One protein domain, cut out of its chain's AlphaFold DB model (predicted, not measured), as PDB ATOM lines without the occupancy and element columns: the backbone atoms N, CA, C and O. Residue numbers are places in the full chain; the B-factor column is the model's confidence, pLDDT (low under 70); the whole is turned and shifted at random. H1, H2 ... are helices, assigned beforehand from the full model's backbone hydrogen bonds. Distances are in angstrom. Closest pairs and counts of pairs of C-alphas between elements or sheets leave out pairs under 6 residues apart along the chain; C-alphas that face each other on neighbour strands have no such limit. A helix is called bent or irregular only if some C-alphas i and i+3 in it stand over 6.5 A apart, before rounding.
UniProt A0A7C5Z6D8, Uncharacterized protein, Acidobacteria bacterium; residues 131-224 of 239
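This is residues 131 to 224 of the 239 residues of an uncharacterized protein of Acidobacteria bacterium (UniProt A0A7C5Z6D8). One long helix, H3, crosses at nearly a right angle over a pair of side-by-side helices, H1 and H4, which run opposite ways, and the shorter H2 pairs with H3 as a helical hairpin. A long loop, residues 197 to 209, leads from the end of H3 back to H4. The printed part has 94 residues with four named helices, in the order H1, H2, H3, H4, and no named strand; the class is all helix. It is compact, with a radius of gyration of the C-alphas of 12.7 A and spans of 39 by 31 by 20 A.

Begin at the hub, H3, residues 174 to 196. H2, residues 154 to 164, touches it, the closest C-alphas being those of Ala 159 and Tyr 179 at 4.9 A; this hairpin runs opposite ways at a steep tilt of 36 degrees, only just past shallow. H1, residues 131 to 145, touches H3 with residues 136 to 140 alone, about perpendicular at 75 degrees; its closest C-alphas there are those of Thr 137 and Arg 180, 6.7 A apart. H4, residues 210 to 223, touches H3 with residues 216 to 220 alone, about perpendicular at 84 degrees, closest at the C-alphas of Tyr 191 and Met 217, 6.0 A. H1 and H4 touch at a shallow tilt of 11 degrees, opposite ways, closest at the C-alphas of Glu 132 and Met 223, 7.0 A. H2 and H4 are apart. Every O i to N i+4 pair is within hydrogen-bond range in H1, H3 and H4, and 5 of 7 are in H2.

Find C-alpha 174 at (291.496, 307.973, 150.879); from there H3 runs 33.2 A to C-alpha 196. H1 starts at C-alpha 131, (289.051, 289.595, 145.483), and is 20.9 A long; H4 runs 19.9 A to C-alpha 223 at (293.767, 287.879, 136.828). H2 is 15.1 A long and only just irregular: C-alphas 159 and 162 are 6.7 A apart.

The C-alphas of Ser 167 and His 197 are the two farthest apart, at 39.6 A. The link from H3 to H4 is long, and the other two are short. The printed part has no cut, and no printed residue is under 70 in pLDDT.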
ATOM      1  N   GLU A 131     287.884 290.475 145.414       98.19
ATOM      2  CA  GLU A 131     289.051 289.595 145.483       98.19
ATOM      3  C   GLU A 131     290.207 290.111 144.619       98.19
ATOM      4  O   GLU A 131     291.308 290.294 145.134       98.19
ATOM      5  N   GLU A 132     289.962 290.410 143.339       98.31
ATOM      6  CA  GLU A 132     290.965 290.981 142.422       98.31
ATOM      7  C   GLU A 132     291.525 292.298 142.984       98.31
ATOM      8  O   GLU A 132     292.741 292.501 143.062       98.31
ATOM      9  N   LEU A 133     290.638 293.165 143.486       97.75
ATOM     10  CA  LEU A 133     291.034 294.419 144.121       97.75
ATOM     11  C   LEU A 133     291.861 294.188 145.395       97.75
ATOM     12  O   LEU A 133     292.799 294.940 145.674       97.75
ATOM     13  N   GLY A 134     291.524 293.157 146.173       98.25
ATOM     14  CA  GLY A 134     292.262 292.738 147.363       98.25
ATOM     15  C   GLY A 134     293.670 292.235 147.037       98.25
ATOM     16  O   GLY A 134     294.627 292.649 147.693       98.25
ATOM     17  N   ARG A 135     293.820 291.418 145.987       98.56
ATOM     18  CA  ARG A 135     295.126 290.935 145.504       98.56
ATOM     19  C   ARG A 135     296.032 292.096 145.102       98.56
ATOM     20  O   ARG A 135     297.163 292.176 145.577       98.56
ATOM     21  N   TYR A 136     295.513 293.037 144.312       98.56
ATOM     22  CA  TYR A 136     296.280 294.215 143.901       98.56
ATOM     23  C   TYR A 136     296.600 295.150 145.082       98.56
ATOM     24  O   TYR A 136     297.712 295.656 145.209       98.56
ATOM     25  N   THR A 137     295.662 295.316 146.021       98.38
ATOM     26  CA  THR A 137     295.886 296.074 147.267       98.38
ATOM     27  C   THR A 137     297.022 295.485 148.110       98.38
ATOM     28  O   THR A 137     297.822 296.232 148.682       98.38
ATOM     29  N   ASN A 138     297.099 294.155 148.208       98.19
ATOM     30  CA  ASN A 138     298.168 293.475 148.936       98.19
ATOM     31  C   ASN A 138     299.517 293.668 148.242       98.19
ATOM     32  O   ASN A 138     300.474 294.040 148.915       98.19
ATOM     33  N   LEU A 139     299.560 293.540 146.911       98.31
ATOM     34  CA  LEU A 139     300.766 293.801 146.129       98.31
ATOM     35  C   LEU A 139     301.326 295.208 146.398       98.31
ATOM     36  O   LEU A 139     302.487 295.347 146.771       98.31
ATOM     37  N   LEU A 140     300.490 296.247 146.303       98.00
ATOM     38  CA  LEU A 140     300.923 297.624 146.571       98.00
ATOM     39  C   LEU A 140     301.325 297.858 148.030       98.00
ATOM     40  O   LEU A 140     302.165 298.709 148.312       98.00
ATOM     41  N   THR A 141     300.716 297.131 148.971       96.56
ATOM     42  CA  THR A 141     301.129 297.208 150.376       96.56
ATOM     43  C   THR A 141     302.559 296.717 150.531       96.56
ATOM     44  O   THR A 141     303.365 297.430 151.118       96.56
ATOM     45  N   GLU A 142     302.858 295.529 150.005       96.06
ATOM     46  CA  GLU A 142     304.194 294.932 150.073       96.06
ATOM     47  C   GLU A 142     305.227 295.879 149.451       96.06
ATOM     48  O   GLU A 142     306.240 296.192 150.071       96.06
ATOM     49  N   GLU A 143     304.922 296.447 148.281       96.06
ATOM     50  CA  GLU A 143     305.815 297.398 147.615       96.06
ATOM     51  C   GLU A 143     306.079 298.678 148.430       96.06
ATOM     52  O   GLU A 143     307.193 299.211 148.421       96.06
ATOM     53  N   LEU A 144     305.061 299.200 149.127       95.19
ATOM     54  CA  LEU A 144     305.202 300.370 149.997       95.19
ATOM     55  C   LEU A 144     305.972 300.048 151.283       95.19
ATOM     56  O   LEU A 144     306.735 300.896 151.748       95.19
ATOM     57  N   GLU A 145     305.778 298.859 151.856       93.81
ATOM     58  CA  GLU A 145     306.506 298.378 153.038       93.81
ATOM     59  C   GLU A 145     307.989 298.129 152.725       93.81
ATOM     60  O   GLU A 145     308.853 298.475 153.531       93.81
ATOM     61  N   GLU A 146     308.294 297.625 151.527       94.31
ATOM     62  CA  GLU A 146     309.661 297.479 151.004       94.31
ATOM     63  C   GLU A 146     310.293 298.822 150.587       94.31
ATOM     64  O   GLU A 146     311.508 298.923 150.407       94.31
ATOM     65  N   GLY A 147     309.494 299.887 150.486       93.19
ATOM     66  CA  GLY A 147     309.976 301.254 150.297       93.19
ATOM     67  C   GLY A 147     310.285 301.645 148.850       93.19
ATOM     68  O   GLY A 147     310.976 302.651 148.636       93.19
ATOM     69  N   PHE A 148     309.763 300.921 147.852       93.69
ATOM     70  CA  PHE A 148     309.986 301.251 146.440       93.69
ATOM     71  C   PHE A 148     309.433 302.636 146.080       93.69
ATOM     72  O   PHE A 148     308.282 302.975 146.368       93.69
ATOM     73  N   ALA A 149     310.276 303.453 145.444       91.81
ATOM     74  CA  ALA A 149     309.977 304.852 145.155       91.81
ATOM     75  C   ALA A 149     309.182 305.062 143.866       91.81
ATOM     76  O   ALA A 149     308.246 305.860 143.869       91.81
ATOM     77  N   GLY A 150     309.586 304.369 142.802       95.00
ATOM     78  CA  GLY A 150     309.083 304.600 141.456       95.00
ATOM     79  C   GLY A 150     307.687 304.042 141.193       95.00
ATOM     80  O   GLY A 150     307.100 303.363 142.045       95.00
ATOM     81  N   GLU A 151     307.186 304.346 139.999       97.00
ATOM     82  CA  GLU A 151     305.918 303.887 139.423       97.00
ATOM     83  C   GLU A 151     306.027 303.690 137.902       97.00
ATOM     84  O   GLU A 151     307.053 303.993 137.294       97.00
ATOM     85  N   ILE A 152     304.980 303.115 137.304       94.94
ATOM     86  CA  ILE A 152     304.858 302.956 135.842       94.94
ATOM     87  C   ILE A 152     304.520 304.300 135.188       94.94
ATOM     88  O   ILE A 152     305.122 304.671 134.183       94.94
ATOM     89  N   ASP A 153     303.595 305.030 135.809       94.38
ATOM     90  CA  ASP A 153     303.013 306.269 135.303       94.38
ATOM     91  C   ASP A 153     303.225 307.446 136.273       94.38
ATOM     92  O   ASP A 153     303.367 307.252 137.488       94.38
ATOM     93  N   GLU A 154     303.248 308.668 135.734       94.25
ATOM     94  CA  GLU A 154     303.473 309.900 136.494       94.25
ATOM     95  C   GLU A 154     302.339 310.189 137.486       94.25
ATOM     96  O   GLU A 154     302.617 310.496 138.648       94.25
ATOM     97  N   GLU A 155     301.070 310.004 137.115       95.56
ATOM     98  CA  GLU A 155     299.952 310.236 138.033       95.56
ATOM     99  C   GLU A 155     299.992 309.233 139.195       95.56
ATOM    100  O   GLU A 155     299.788 309.584 140.367       95.56
ATOM    101  N   ALA A 156     300.329 307.974 138.897       97.12
ATOM    102  CA  ALA A 156     300.508 306.956 139.925       97.12
ATOM    103  C   ALA A 156     301.683 307.318 140.851       97.12
ATOM    104  O   ALA A 156     301.571 307.188 142.079       97.12
ATOM    105  N   TYR A 157     302.790 307.811 140.281       96.25
ATOM    106  CA  TYR A 157     303.953 308.283 141.032       96.25
ATOM    107  C   TYR A 157     303.570 309.417 141.982       96.25
ATOM    108  O   TYR A 157     303.890 309.358 143.175       96.25
ATOM    109  N   GLU A 158     302.850 310.426 141.496       96.06
ATOM    110  CA  GLU A 158     302.382 311.557 142.293       96.06
ATOM    111  C   GLU A 158     301.430 311.119 143.407       96.06
ATOM    112  O   GLU A 158     301.605 311.515 144.567       96.06
ATOM    113  N   ALA A 159     300.469 310.242 143.101       96.94
ATOM    114  CA  ALA A 159     299.523 309.705 144.077       96.94
ATOM    115  C   ALA A 159     300.218 308.893 145.188       96.94
ATOM    116  O   ALA A 159     299.750 308.876 146.333       96.94
ATOM    117  N   LYS A 160     301.366 308.274 144.886       96.88
ATOM    118  CA  LYS A 160     302.196 307.531 145.846       96.88
ATOM    119  C   LYS A 160     302.948 308.438 146.822       96.88
ATOM    120  O   LYS A 160     303.138 308.068 147.986       96.88
ATOM    121  N   GLN A 161     303.378 309.633 146.403       94.50
ATOM    122  CA  GLN A 161     304.278 310.472 147.214       94.50
ATOM    123  C   GLN A 161     303.721 310.845 148.603       94.50
ATOM    124  O   GLN A 161     304.467 310.751 149.586       94.50
ATOM    125  N   PRO A 162     302.436 311.223 148.764       94.00
ATOM    126  CA  PRO A 162     301.858 311.489 150.079       94.00
ATOM    127  C   PRO A 162     301.900 310.290 151.033       94.00
ATOM    128  O   PRO A 162     301.990 310.494 152.244       94.00
ATOM    129  N   LEU A 163     301.840 309.057 150.514       95.06
ATOM    130  CA  LEU A 163     301.925 307.833 151.317       95.06
ATOM    131  C   LEU A 163     303.350 307.607 151.814       95.06
ATOM    132  O   LEU A 163     303.541 307.321 152.993       95.06
ATOM    133  N   ARG A 164     304.348 307.834 150.953       91.94
ATOM    134  CA  ARG A 164     305.773 307.688 151.298       91.94
ATOM    135  C   ARG A 164     306.260 308.715 152.316       91.94
ATOM    136  O   ARG A 164     307.114 308.415 153.140       91.94
ATOM    137  N   ARG A 165     305.715 309.935 152.280       89.31
ATOM    138  CA  ARG A 165     306.057 311.004 153.239       89.31
ATOM    139  C   ARG A 165     305.500 310.756 154.645       89.31
ATOM    140  O   ARG A 165     305.907 311.435 155.585       89.31
ATOM    141  N   ARG A 166     304.549 309.830 154.805       85.69
ATOM    142  CA  ARG A 166     303.919 309.514 156.091       85.69
ATOM    143  C   ARG A 166     304.533 308.249 156.676       85.69
ATOM    144  O   ARG A 166     304.597 307.221 156.018       85.69
ATOM    145  N   SER A 167     304.885 308.296 157.959       75.75
ATOM    146  CA  SER A 167     305.369 307.120 158.695       75.75
ATOM    147  C   SER A 167     304.302 306.038 158.884       75.75
ATOM    148  O   SER A 167     304.632 304.886 159.147       75.75
ATOM    149  N   ARG A 168     303.018 306.406 158.786       83.69
ATOM    150  CA  ARG A 168     301.874 305.494 158.848       83.69
ATOM    151  C   ARG A 168     300.797 305.931 157.862       83.69
ATOM    152  O   ARG A 168     300.421 307.103 157.812       83.69
ATOM    153  N   TRP A 169     300.262 304.969 157.129       88.75
ATOM    154  CA  TRP A 169     299.107 305.110 156.248       88.75
ATOM    155  C   TRP A 169     298.174 303.915 156.471       88.75
ATOM    156  O   TRP A 169     298.541 302.934 157.115       88.75
ATOM    157  N   VAL A 170     296.930 304.027 156.010       90.00
ATOM    158  CA  VAL A 170     295.901 302.998 156.207       90.00
ATOM    159  C   VAL A 170     295.448 302.512 154.838       90.00
ATOM    160  O   VAL A 170     295.119 303.338 153.989       90.00
ATOM    161  N   LYS A 171     295.392 301.188 154.640       88.69
ATOM    162  CA  LYS A 171     294.991 300.534 153.375       88.69
ATOM    163  C   LYS A 171     293.594 300.936 152.882       88.69
ATOM    164  O   LYS A 171     293.297 300.862 151.700       88.69
ATOM    165  N   THR A 172     292.720 301.362 153.787       91.50
ATOM    166  CA  THR A 172     291.362 301.841 153.482       91.50
ATOM    167  C   THR A 172     291.254 303.368 153.479       91.50
ATOM    168  O   THR A 172     290.166 303.912 153.311       91.50
ATOM    169  N   GLY A 173     292.365 304.077 153.694       95.12
ATOM    170  CA  GLY A 173     292.397 305.534 153.734       95.12
ATOM    171  C   GLY A 173     292.336 306.153 152.332       95.12
ATOM    172  O   GLY A 173     292.864 305.573 151.385       95.12
ATOM    173  N   PRO A 174     291.775 307.367 152.186       96.31
ATOM    174  CA  PRO A 174     291.496 307.973 150.879       96.31
ATOM    175  C   PRO A 174     292.738 308.149 149.996       96.31
ATOM    176  O   PRO A 174     292.659 307.947 148.791       96.31
ATOM    177  N   LEU A 175     293.900 308.461 150.584       96.25
ATOM    178  CA  LEU A 175     295.157 308.574 149.834       96.25
ATOM    179  C   LEU A 175     295.597 307.235 149.234       96.25
ATOM    180  O   LEU A 175     296.044 307.198 148.094       96.25
ATOM    181  N   PHE A 176     295.459 306.146 149.995       97.56
ATOM    182  CA  PHE A 176     295.820 304.818 149.508       97.56
ATOM    183  C   PHE A 176     294.829 304.346 148.447       97.56
ATOM    184  O   PHE A 176     295.246 303.806 147.434       97.56
ATOM    185  N   LEU A 177     293.530 304.592 148.649       97.62
ATOM    186  CA  LEU A 177     292.509 304.241 147.663       97.62
ATOM    187  C   LEU A 177     292.734 304.980 146.337       97.62
ATOM    188  O   LEU A 177     292.717 304.330 145.298       97.62
ATOM    189  N   LYS A 178     293.032 306.289 146.376       97.69
ATOM    190  CA  LYS A 178     293.391 307.054 145.170       97.69
ATOM    191  C   LYS A 178     294.609 306.446 144.471       97.69
ATOM    192  O   LYS A 178     294.542 306.151 143.285       97.69
ATOM    193  N   TYR A 179     295.702 306.234 145.208       98.31
ATOM    194  CA  TYR A 179     296.924 305.648 144.655       98.31
ATOM    195  C   TYR A 179     296.681 304.270 144.037       98.31
ATOM    196  O   TYR A 179     297.090 304.033 142.908       98.31
ATOM    197  N   ARG A 180     295.973 303.382 144.740       98.38
ATOM    198  CA  ARG A 180     295.645 302.043 144.243       98.38
ATOM    199  C   ARG A 180     294.884 302.100 142.926       98.38
ATOM    200  O   ARG A 180     295.152 301.290 142.048       98.38
ATOM    201  N   ASP A 181     293.928 303.014 142.809       98.31
ATOM    202  CA  ASP A 181     293.046 303.072 141.648       98.31
ATOM    203  C   ASP A 181     293.804 303.554 140.402       98.31
ATOM    204  O   ASP A 181     293.743 302.884 139.373       98.31
ATOM    205  N   VAL A 182     294.610 304.612 140.532       98.06
ATOM    206  CA  VAL A 182     295.474 305.124 139.449       98.06
ATOM    207  C   VAL A 182     296.596 304.134 139.105       98.06
ATOM    208  O   VAL A 182     296.871 303.854 137.940       98.06
ATOM    209  N   SER A 183     297.226 303.537 140.122       98.50
ATOM    210  CA  SER A 183     298.280 302.534 139.937       98.50
ATOM    211  C   SER A 183     297.752 301.284 139.228       98.50
ATOM    212  O   SER A 183     298.415 300.757 138.334       98.50
ATOM    213  N   PHE A 184     296.531 300.841 139.555       98.75
ATOM    214  CA  PHE A 184     295.888 299.731 138.858       98.75
ATOM    215  C   PHE A 184     295.639 300.061 137.386       98.75
ATOM    216  O   PHE A 184     296.016 299.262 136.531       98.75
ATOM    217  N   ALA A 185     295.025 301.213 137.093       98.44
ATOM    218  CA  ALA A 185     294.696 301.607 135.724       98.44
ATOM    219  C   ALA A 185     295.960 301.679 134.850       98.44
ATOM    220  O   ALA A 185     296.042 300.985 133.840       98.44
ATOM    221  N   SER A 186     296.991 302.395 135.303       97.62
ATOM    222  CA  SER A 186     298.294 302.466 134.619       97.62
ATOM    223  C   SER A 186     298.962 301.097 134.447       97.62
ATOM    224  O   SER A 186     299.441 300.772 133.366       97.62
ATOM    225  N   THR A 187     298.941 300.243 135.476       98.44
ATOM    226  CA  THR A 187     299.493 298.878 135.387       98.44
ATOM    227  C   THR A 187     298.739 298.022 134.369       98.44
ATOM    228  O   THR A 187     299.354 297.258 133.629       98.44
ATOM    229  N   CYS A 188     297.411 298.119 134.332       98.62
ATOM    230  CA  CYS A 188     296.587 297.360 133.401       98.62
ATOM    231  C   CYS A 188     296.743 297.870 131.959       98.62
ATOM    232  O   CYS A 188     296.761 297.058 131.034       98.62
ATOM    233  N   ALA A 189     296.883 299.184 131.762       98.06
ATOM    234  CA  ALA A 189     297.176 299.776 130.460       98.06
ATOM    235  C   ALA A 189     298.533 299.290 129.929       98.06
ATOM    236  O   ALA A 189     298.592 298.746 128.829       98.06
ATOM    237  N   GLU A 190     299.584 299.360 130.754       97.25
ATOM    238  CA  GLU A 190     300.929 298.869 130.419       97.25
ATOM    239  C   GLU A 190     300.933 297.364 130.114       97.25
ATOM    240  O   GLU A 190     301.585 296.905 129.180       97.25
ATOM    241  N   TYR A 191     300.153 296.580 130.862       98.00
ATOM    242  CA  TYR A 191     299.988 295.152 130.609       98.00
ATOM    243  C   TYR A 191     299.398 294.878 129.218       98.00
ATOM    244  O   TYR A 191     299.948 294.075 128.468       98.00
ATOM    245  N   MET A 192     298.309 295.559 128.844       98.06
ATOM    246  CA  MET A 192     297.712 295.416 127.509       98.06
ATOM    247  C   MET A 192     298.625 295.974 126.410       98.06
ATOM    248  O   MET A 192     298.663 295.435 125.305       98.06
ATOM    249  N   HIS A 193     299.395 297.019 126.711       96.44
ATOM    250  CA  HIS A 193     300.371 297.599 125.793       96.44
ATOM    251  C   HIS A 193     301.520 296.631 125.498       96.44
ATOM    252  O   HIS A 193     301.840 296.415 124.331       96.44
ATOM    253  N   GLY A 194     302.040 295.953 126.524       95.69
ATOM    254  CA  GLY A 194     303.027 294.881 126.379       95.69
ATOM    255  C   GLY A 194     302.511 293.644 125.637       95.69
ATOM    256  O   GLY A 194     303.304 292.901 125.071       95.69
ATOM    257  N   LEU A 195     301.191 293.417 125.597       96.25
ATOM    258  CA  LEU A 195     300.585 292.409 124.717       96.25
ATOM    259  C   LEU A 195     300.488 292.904 123.268       96.25
ATOM    260  O   LEU A 195     300.555 292.111 122.335       96.25
ATOM    261  N   TRP A 196     300.301 294.204 123.050       94.69
ATOM    262  CA  TRP A 196     300.168 294.757 121.705       94.69
ATOM    263  C   TRP A 196     301.497 294.714 120.943       94.69
ATOM    264  O   TRP A 196     301.511 294.295 119.782       94.69
ATOM    265  N   HIS A 197     302.601 295.102 121.580       90.06
ATOM    266  CA  HIS A 197     303.943 294.999 121.008       90.06
ATOM    267  C   HIS A 197     305.033 295.095 122.085       90.06
ATOM    268  O   HIS A 197     304.763 295.426 123.236       90.06
ATOM    269  N   ASP A 198     306.290 294.880 121.687       85.56
ATOM    270  CA  ASP A 198     307.441 295.035 122.580       85.56
ATOM    271  C   ASP A 198     307.549 296.476 123.098       85.56
ATOM    272  O   ASP A 198     307.645 297.431 122.316       85.56
ATOM    273  N   VAL A 199     307.561 296.633 124.422       83.31
ATOM    274  CA  VAL A 199     307.716 297.927 125.096       83.31
ATOM    275  C   VAL A 199     309.108 298.020 125.709       83.31
ATOM    276  O   VAL A 199     309.603 297.088 126.347       83.31
ATOM    277  N   GLN A 200     309.766 299.165 125.525       84.50
ATOM    278  CA  GLN A 200     311.033 299.435 126.195       84.50
ATOM    279  C   GLN A 200     310.783 299.743 127.670       84.50
ATOM    280  O   GLN A 200     310.143 300.738 128.008       84.50
ATOM    281  N   ILE A 201     311.338 298.913 128.554       85.25
ATOM    282  CA  ILE A 201     311.230 299.130 129.997       85.25
ATOM    283  C   ILE A 201     312.018 300.386 130.376       85.25
ATOM    284  O   ILE A 201     313.237 300.453 130.193       85.25
ATOM    285  N   ARG A 202     311.319 301.372 130.944       86.31
ATOM    286  CA  ARG A 202     311.936 302.584 131.490       86.31
ATOM    287  C   ARG A 202     312.679 302.260 132.787       86.31
ATOM    288  O   ARG A 202     312.188 301.509 133.628       86.31
ATOM    289  N   ILE A 203     313.869 302.832 132.954       87.19
ATOM    290  CA  ILE A 203     314.739 302.614 134.117       87.19
ATOM    291  C   ILE A 203     315.100 303.976 134.701       87.19
ATOM    292  O   ILE A 203     315.497 304.878 133.973       87.19
ATOM    293  N   GLY A 204     314.984 304.116 136.018       87.69
ATOM    294  CA  GLY A 204     315.267 305.359 136.729       87.69
ATOM    295  C   GLY A 204     314.720 305.310 138.155       87.69
ATOM    296  O   GLY A 204     313.939 304.411 138.469       87.69
ATOM    297  N   PRO A 205     315.130 306.229 139.043       85.81
ATOM    298  CA  PRO A 205     314.610 306.304 140.413       85.81
ATOM    299  C   PRO A 205     313.094 306.571 140.495       85.81
ATOM    300  O   PRO A 205     312.460 306.211 141.489       85.81
ATOM    301  N   GLU A 206     312.522 307.190 139.467       88.69
ATOM    302  CA  GLU A 206     311.094 307.444 139.272       88.69
ATOM    303  C   GLU A 206     310.333 306.236 138.706       88.69
ATOM    304  O   GLU A 206     309.110 306.180 138.823       88.69
ATOM    305  N   HIS A 207     311.039 305.236 138.170       93.44
ATOM    306  CA  HIS A 207     310.454 304.044 137.556       93.44
ATOM    307  C   HIS A 207     310.516 302.823 138.480       93.44
ATOM    308  O   HIS A 207     311.389 302.707 139.347       93.44
ATOM    309  N   LEU A 208     309.576 301.887 138.316       94.88
ATOM    310  CA  LEU A 208     309.616 300.633 139.069       94.88
ATOM    311  C   LEU A 208     310.856 299.804 138.705       94.88
ATOM    312  O   LEU A 208     311.158 299.631 137.523       94.88
ATOM    313  N   PRO A 209     311.534 299.195 139.693       94.44
ATOM    314  CA  PRO A 209     312.535 298.177 139.409       94.44
ATOM    315  C   PRO A 209     311.924 297.015 138.614       94.44
ATOM    316  O   PRO A 209     310.819 296.563 138.916       94.44
ATOM    317  N   VAL A 210     312.677 296.474 137.651       93.00
ATOM    318  CA  VAL A 210     312.212 295.397 136.754       93.00
ATOM    319  C   VAL A 210     311.577 294.207 137.493       93.00
ATOM    320  O   VAL A 210     310.519 293.757 137.056       93.00
ATOM    321  N   PRO A 211     312.127 293.690 138.615       93.31
ATOM    322  CA  PRO A 211     311.487 292.590 139.341       93.31
ATOM    323  C   PRO A 211     310.104 292.948 139.907       93.31
ATOM    324  O   PRO A 211     309.204 292.109 139.915       93.31
ATOM    325  N   VAL A 212     309.919 294.199 140.339       95.94
ATOM    326  CA  VAL A 212     308.651 294.707 140.885       95.94
ATOM    327  C   VAL A 212     307.631 294.886 139.761       95.94
ATOM    328  O   VAL A 212     306.508 294.394 139.862       95.94
ATOM    329  N   LEU A 213     308.052 295.488 138.644       95.56
ATOM    330  CA  LEU A 213     307.237 295.585 137.431       95.56
ATOM    331  C   LEU A 213     306.790 294.196 136.950       95.56
ATOM    332  O   LEU A 213     305.612 293.978 136.675       95.56
ATOM    333  N   ARG A 214     307.708 293.221 136.927       95.00
ATOM    334  CA  ARG A 214     307.405 291.838 136.546       95.00
ATOM    335  C   ARG A 214     306.351 291.206 137.451       95.00
ATOM    336  O   ARG A 214     305.443 290.551 136.948       95.00
ATOM    337  N   LYS A 215     306.423 291.435 138.764       97.12
ATOM    338  CA  LYS A 215     305.419 290.943 139.720       97.12
ATOM    339  C   LYS A 215     304.028 291.522 139.430       97.12
ATOM    340  O   LYS A 215     303.049 290.778 139.460       97.12
ATOM    341  N   ARG A 216     303.939 292.811 139.075       97.88
ATOM    342  CA  ARG A 216     302.685 293.450 138.639       97.88
ATOM    343  C   ARG A 216     302.130 292.838 137.353       97.88
ATOM    344  O   ARG A 216     300.956 292.481 137.324       97.88
ATOM    345  N   MET A 217     302.962 292.669 136.327       97.38
ATOM    346  CA  MET A 217     302.543 292.069 135.054       97.38
ATOM    347  C   MET A 217     302.106 290.608 135.212       97.38
ATOM    348  O   MET A 217     301.104 290.204 134.628       97.38
ATOM    349  N   ASN A 218     302.802 289.829 136.045       97.00
ATOM    350  CA  ASN A 218     302.397 288.460 136.369       97.00
ATOM    351  C   ASN A 218     301.027 288.439 137.054       97.00
ATOM    352  O   ASN A 218     300.167 287.659 136.663       97.00
ATOM    353  N   LEU A 219     300.787 289.337 138.016       98.44
ATOM    354  CA  LEU A 219     299.475 289.448 138.653       98.44
ATOM    355  C   LEU A 219     298.380 289.822 137.639       98.44
ATOM    356  O   LEU A 219     297.285 289.266 137.708       98.44
ATOM    357  N   MET A 220     298.660 290.726 136.692       98.31
ATOM    358  CA  MET A 220     297.716 291.044 135.614       98.31
ATOM    359  C   MET A 220     297.420 289.815 134.752       98.31
ATOM    360  O   MET A 220     296.253 289.510 134.547       98.31
ATOM    361  N   ALA A 221     298.440 289.062 134.334       97.44
ATOM    362  CA  ALA A 221     298.264 287.839 133.550       97.44
ATOM    363  C   ALA A 221     297.518 286.730 134.314       97.44
ATOM    364  O   ALA A 221     296.767 285.964 133.718       97.44
ATOM    365  N   GLU A 222     297.688 286.643 135.633       96.94
ATOM    366  CA  GLU A 222     296.939 285.705 136.476       96.94
ATOM    367  C   GLU A 222     295.461 286.095 136.619       96.94
ATOM    368  O   GLU A 222     294.601 285.218 136.677       96.94
ATOM    369  N   MET A 223     295.152 287.392 136.726       97.75
ATOM    370  CA  MET A 223     293.767 287.879 136.828       97.75
ATOM    371  C   MET A 223     293.066 287.911 135.465       97.75
ATOM    372  O   MET A 223     291.871 287.633 135.373       97.75
ATOM    373  N   PHE A 224     293.815 288.221 134.410       97.88
ATOM    374  CA  PHE A 224     293.328 288.429 133.053       97.88
ATOM    375  C   PHE A 224     294.268 287.746 132.052       97.88
ATOM    376  O   PHE A 224     295.111 288.410 131.457       97.88
TER     377      PHE A 224